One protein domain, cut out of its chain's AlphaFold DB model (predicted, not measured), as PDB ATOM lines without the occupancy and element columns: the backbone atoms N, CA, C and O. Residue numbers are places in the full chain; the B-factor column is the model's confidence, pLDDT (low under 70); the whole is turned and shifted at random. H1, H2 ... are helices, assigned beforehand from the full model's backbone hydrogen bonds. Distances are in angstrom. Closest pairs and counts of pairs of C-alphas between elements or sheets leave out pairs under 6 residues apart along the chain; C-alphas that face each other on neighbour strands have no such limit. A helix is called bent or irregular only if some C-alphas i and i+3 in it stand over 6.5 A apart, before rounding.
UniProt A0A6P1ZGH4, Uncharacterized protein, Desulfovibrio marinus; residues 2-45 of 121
ATOM      1  N   ARG A   2     255.359 272.647 144.038       78.19
ATOM      2  CA  ARG A   2     253.892 272.414 144.034       78.19
ATOM      3  C   ARG A   2     253.164 272.927 142.783       78.19
ATOM      4  O   ARG A   2     252.170 272.341 142.384       78.19
ATOM      5  N   GLU A   3     253.674 273.983 142.157       78.69
ATOM      6  CA  GLU A   3     253.016 274.638 141.017       78.69
ATOM      7  C   GLU A   3     253.080 273.814 139.727       78.69
ATOM      8  O   GLU A   3     252.078 273.703 139.031       78.69
ATOM      9  N   LEU A   4     254.215 273.159 139.450       81.81
ATOM     10  CA  LEU A   4     254.360 272.275 138.287       81.81
ATOM     11  C   LEU A   4     253.410 271.078 138.376       81.81
ATOM     12  O   LEU A   4     252.716 270.762 137.415       81.81
ATOM     13  N   LEU A   5     253.357 270.436 139.546       84.81
ATOM     14  CA  LEU A   5     252.484 269.288 139.769       84.81
ATOM     15  C   LEU A   5     251.013 269.688 139.597       84.81
ATOM     16  O   LEU A   5     250.268 268.999 138.911       84.81
ATOM     17  N   ASN A   6     250.624 270.838 140.154       86.62
ATOM     18  CA  ASN A   6     249.265 271.351 140.033       86.62
ATOM     19  C   ASN A   6     248.893 271.673 138.577       86.62
ATOM     20  O   ASN A   6     247.786 271.369 138.136       86.62
ATOM     21  N   ALA A   7     249.824 272.246 137.816       85.44
ATOM     22  CA  ALA A   7     249.609 272.547 136.410       85.44
ATOM     23  C   ALA A   7     249.429 271.284 135.557       85.44
ATOM     24  O   ALA A   7     248.530 271.242 134.719       85.44
ATOM     25  N   VAL A   8     250.238 270.249 135.798       86.06
ATOM     26  CA  VAL A   8     250.115 268.958 135.105       86.06
ATOM     27  C   VAL A   8     248.805 268.269 135.479       86.06
ATOM     28  O   VAL A   8     248.090 267.827 134.587       86.06
ATOM     29  N   SER A   9     248.442 268.227 136.765       87.44
ATOM     30  CA  SER A   9     247.159 267.660 137.197       87.44
ATOM     31  C   SER A   9     245.978 268.374 136.548       87.44
ATOM     32  O   SER A   9     245.093 267.714 136.020       87.44
ATOM     33  N   THR A  10     246.003 269.708 136.508       88.00
ATOM     34  CA  THR A  10     244.957 270.505 135.851       88.00
ATOM     35  C   THR A  10     244.879 270.201 134.355       88.00
ATOM     36  O   THR A  10     243.785 270.035 133.828       88.00
ATOM     37  N   ALA A  11     246.022 270.080 133.676       88.25
ATOM     38  CA  ALA A  11     246.051 269.779 132.249       88.25
ATOM     39  C   ALA A  11     245.518 268.377 131.927       88.25
ATOM     40  O   ALA A  11     244.770 268.215 130.971       88.25
ATOM     41  N   VAL A  12     245.856 267.382 132.750       88.88
ATOM     42  CA  VAL A  12     245.342 266.012 132.610       88.88
ATOM     43  C   VAL A  12     243.839 265.962 132.894       88.88
ATOM     44  O   VAL A  12     243.109 265.311 132.160       88.88
ATOM     45  N   THR A  13     243.350 266.689 133.903       89.56
ATOM     46  CA  THR A  13     241.905 266.785 134.173       89.56
ATOM     47  C   THR A  13     241.142 267.458 133.031       89.56
ATOM     48  O   THR A  13     240.003 267.093 132.775       89.56
ATOM     49  N   LEU A  14     241.747 268.435 132.350       87.81
ATOM     50  CA  LEU A  14     241.127 269.117 131.212       87.81
ATOM     51  C   LEU A  14     241.166 268.298 129.916       87.81
ATOM     52  O   LEU A  14     240.315 268.526 129.064       87.81
ATOM     53  N   ALA A  15     242.141 267.400 129.765       87.75
ATOM     54  CA  ALA A  15     242.257 266.507 128.612       87.75
ATOM     55  C   ALA A  15     241.260 265.338 128.657       87.75
ATOM     56  O   ALA A  15     240.902 264.817 127.608       87.75
ATOM     57  N   ASP A  16     240.785 264.963 129.849       84.88
ATOM     58  CA  ASP A  16     239.793 263.901 130.069       84.88
ATOM     59  C   ASP A  16     240.154 262.597 129.317       84.88
ATOM     60  O   ASP A  16     241.141 261.951 129.673       84.88
ATOM     61  N   ASP A  17     239.414 262.239 128.261       85.81
ATOM     62  CA  ASP A  17     239.638 261.038 127.436       85.81
ATOM     63  C   ASP A  17     240.591 261.253 126.236       85.81
ATOM     64  O   ASP A  17     240.855 260.322 125.463       85.81
ATOM     65  N   GLU A  18     241.126 262.460 126.034       86.38
ATOM     66  CA  GLU A  18     242.079 262.731 124.957       86.38
ATOM     67  C   GLU A  18     243.442 262.082 125.253       86.38
ATOM     68  O   GLU A  18     244.116 262.359 126.246       86.38
ATOM     69  N   SER A  19     243.897 261.222 124.338       81.69
ATOM     70  CA  SER A  19     245.182 260.515 124.452       81.69
ATOM     71  C   SER A  19     246.403 261.406 124.196       81.69
ATOM     72  O   SER A  19     247.537 260.990 124.447       81.69
ATOM     73  N   VAL A  20     246.181 262.627 123.699       84.38
ATOM     74  CA  VAL A  20     247.215 263.608 123.372       84.38
ATOM     75  C   VAL A  20     246.910 264.914 124.087       84.38
ATOM     76  O   VAL A  20     245.849 265.508 123.926       84.38
ATOM     77  N   LEU A  21     247.876 265.388 124.869       84.56
ATOM     78  CA  LEU A  21     247.733 266.616 125.634       84.56
ATOM     79  C   LEU A  21     248.104 267.831 124.772       84.56
ATOM     80  O   LEU A  21     249.269 268.205 124.653       84.56
ATOM     81  N   GLU A  22     247.092 268.442 124.163       83.81
ATOM     82  CA  GLU A  22     247.233 269.656 123.354       83.81
ATOM     83  C   GLU A  22     247.354 270.952 124.180       83.81
ATOM     84  O   GLU A  22     246.950 271.036 125.343       83.81
ATOM     85  N   THR A  23     247.886 272.014 123.566       82.75
ATOM     86  CA  THR A  23     248.209 273.286 124.254       82.75
ATOM     87  C   THR A  23     247.017 274.003 124.895       82.75
ATOM     88  O   THR A  23     247.209 274.777 125.835       82.75
ATOM     89  N   TYR A  24     245.788 273.761 124.435       88.19
ATOM     90  CA  TYR A  24     244.582 274.348 125.027       88.19
ATOM     91  C   TYR A  24     244.197 273.706 126.370       88.19
ATOM     92  O   TYR A  24     243.572 274.383 127.188       88.19
ATOM     93  N   HIS A  25     244.646 272.478 126.646       92.94
ATOM     94  CA  HIS A  25     244.460 271.815 127.942       92.94
ATOM     95  C   HIS A  25     245.345 272.396 129.041       92.94
ATOM     96  O   HIS A  25     245.057 272.242 130.224       92.94
ATOM     97  N   LEU A  26     246.437 273.073 128.686       91.44
ATOM     98  CA  LEU A  26     247.314 273.675 129.684       91.44
ATOM     99  C   LEU A  26     246.583 274.798 130.436       91.44
ATOM    100  O   LEU A  26     245.793 275.514 129.820       91.44
ATOM    101  N   PRO A  27     246.878 275.019 131.730       90.94
ATOM    102  CA  PRO A  27     246.371 276.164 132.483       90.94
ATOM    103  C   PRO A  27     246.613 277.493 131.763       90.94
ATOM    104  O   PRO A  27     247.619 277.669 131.067       90.94
ATOM    105  N   MET A  28     245.698 278.444 131.946       87.81
ATOM    106  CA  MET A  28     245.719 279.727 131.238       87.81
ATOM    107  C   MET A  28     247.049 280.464 131.405       87.81
ATOM    108  O   MET A  28     247.559 281.031 130.443       87.81
ATOM    109  N   GLU A  29     247.630 280.420 132.598       88.56
ATOM    110  CA  GLU A  29     248.895 281.062 132.939       88.56
ATOM    111  C   GLU A  29     250.040 280.505 132.087       88.56
ATOM    112  O   GLU A  29     250.843 281.267 131.547       88.56
ATOM    113  N   ILE A  30     250.062 279.182 131.890       89.69
ATOM    114  CA  ILE A  30     251.039 278.511 131.030       89.69
ATOM    115  C   ILE A  30     250.777 278.851 129.566       89.69
ATOM    116  O   ILE A  30     251.723 279.160 128.850       89.69
ATOM    117  N   ARG A  31     249.516 278.870 129.113       90.19
ATOM    118  CA  ARG A  31     249.184 279.252 127.728       90.19
ATOM    119  C   ARG A  31     249.619 280.681 127.408       90.19
ATOM    120  O   ARG A  31     250.181 280.928 126.343       90.19
ATOM    121  N   VAL A  32     249.381 281.616 128.329       88.81
ATOM    122  CA  VAL A  32     249.798 283.019 128.199       88.81
ATOM    123  C   VAL A  32     251.318 283.125 128.193       88.81
ATOM    124  O   VAL A  32     251.861 283.825 127.343       88.81
ATOM    125  N   HIS A  33     252.005 282.416 129.091       85.94
ATOM    126  CA  HIS A  33     253.465 282.395 129.115       85.94
ATOM    127  C   HIS A  33     254.036 281.827 127.810       85.94
ATOM    128  O   HIS A  33     254.865 282.475 127.188       85.94
ATOM    129  N   LEU A  34     253.511 280.699 127.322       84.31
ATOM    130  CA  LEU A  34     253.931 280.077 126.065       84.31
ATOM    131  C   LEU A  34     253.733 281.022 124.869       84.31
ATOM    132  O   LEU A  34     254.634 281.174 124.050       84.31
ATOM    133  N   LYS A  35     252.577 281.700 124.784       83.00
ATOM    134  CA  LYS A  35     252.300 282.692 123.733       83.00
ATOM    135  C   LYS A  35     253.228 283.900 123.818       83.00
ATOM    136  O   LYS A  35     253.696 284.341 122.774       83.00
ATOM    137  N   LYS A  36     253.512 284.407 125.021       83.44
ATOM    138  CA  LYS A  36     254.473 285.498 125.229       83.44
ATOM    139  C   LYS A  36     255.879 285.082 124.831       83.44
ATOM    140  O   LYS A  36     256.474 285.767 124.025       83.44
ATOM    141  N   THR A  37     256.361 283.928 125.284       78.44
ATOM    142  CA  THR A  37     257.684 283.416 124.908       78.44
ATOM    143  C   THR A  37     257.786 283.146 123.409       78.44
ATOM    144  O   THR A  37     258.827 283.396 122.818       78.44
ATOM    145  N   MET A  38     256.721 282.665 122.759       75.12
ATOM    146  CA  MET A  38     256.695 282.524 121.300       75.12
ATOM    147  C   MET A  38     256.729 283.877 120.589       75.12
ATOM    148  O   MET A  38     257.460 284.018 119.615       75.12
ATOM    149  N   LEU A  39     255.978 284.868 121.073       71.56
ATOM    150  CA  LEU A  39     255.981 286.217 120.510       71.56
ATOM    151  C   LEU A  39     257.333 286.905 120.725       71.56
ATOM    152  O   LEU A  39     257.901 287.406 119.771       71.56
ATOM    153  N   GLU A  40     257.904 286.822 121.925       68.94
ATOM    154  CA  GLU A  40     259.245 287.308 122.259       68.94
ATOM    155  C   GLU A  40     260.323 286.588 121.447       68.94
ATOM    156  O   GLU A  40     261.298 287.209 121.041       68.94
ATOM    157  N   LYS A  41     260.168 285.288 121.169       59.50
ATOM    158  CA  LYS A  41     261.076 284.548 120.286       59.50
ATOM    159  C   LYS A  41     260.960 285.016 118.834       59.50
ATOM    160  O   LYS A  41     261.979 285.057 118.165       59.50
ATOM    161  N   HIS A  42     259.767 285.396 118.375       54.72
ATOM    162  CA  HIS A  42     259.555 286.002 117.055       54.72
ATOM    163  C   HIS A  42     259.981 287.481 116.985       54.72
ATOM    164  O   HIS A  42     260.389 287.937 115.926       54.72
ATOM    165  N   GLU A  43     259.912 288.228 118.088       51.56
ATOM    166  CA  GLU A  43     260.373 289.622 118.188       51.56
ATOM    167  C   GLU A  43     261.901 289.718 118.339       51.56
ATOM    168  O   GLU A  43     262.506 290.666 117.846       51.56
ATOM    169  N   ASN A  44     262.530 288.733 118.993       47.59
ATOM    170  CA  ASN A  44     263.988 288.605 119.117       47.59
ATOM    171  C   ASN A  44     264.616 287.731 118.023       47.59
ATOM    172  O   ASN A  44     265.839 287.580 117.987       47.59
ATOM    173  N   GLU A  45     263.814 287.148 117.131       49.44
ATOM    174  CA  GLU A  45     264.323 286.668 115.855       49.44
ATOM    175  C   GLU A  45     264.728 287.931 115.099       49.44
ATOM    176  O   GLU A  45     263.860 288.773 114.854       49.44
TER     177      GLU A  45
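This is residues 2 to 45 of the 121 residues of an uncharacterized protein of Desulfovibrio marinus (UniProt A0A6P1ZGH4). Two helices stand crosswise as a loose T: a long looping link leaves the last end of H1 and folds back, H2 begins beside the middle of H1 and runs away from it, and the far part of H2, residues 35 to 43, sticks out as a free arm. The printed part has 44 residues, with two named helices, H1 then H2, and no named strand; the class is all helix. The whole is loose, with a radius of gyration of the C-alphas of 12.3 A, and its outline is flat, spanning 37 by 24 by 12 A.

H1, residues 2 to 15, comes first along the printed part. A long link of 12 residues, 16 to 27, joins it to H2, residues 28 to 43; within this link residues 23 to 25 are helical, too short a run to bear a name. H1 and H2 are only just apart, their closest C-alphas 8.2 A from each other. Residues 35 to 45, of which 35 to 43 belong to H2, stand free. In both H1 and H2 every O i to N i+4 pair is within hydrogen-bond range.

H1 runs from C-alpha 2 at (253.892, 272.414, 144.034) to C-alpha 15 at (242.257, 266.507, 128.612), 20.2 A. H2, the longest helix with 16 residues, runs from C-alpha 28 at (245.719, 279.727, 131.238) to C-alpha 43 at (260.373, 289.622, 118.188), 22.0 A. Neither helix is bent or irregular.

The two C-alphas farthest apart are those of Asp 17 and Asn 44, at 37.7 A. Without the free stretch, the body of 33 residues spans 24 by 19 by 10 A. The printed part has no cut. The mean pLDDT of the printed part is 81.3, and residues 40 to 45 are under 70.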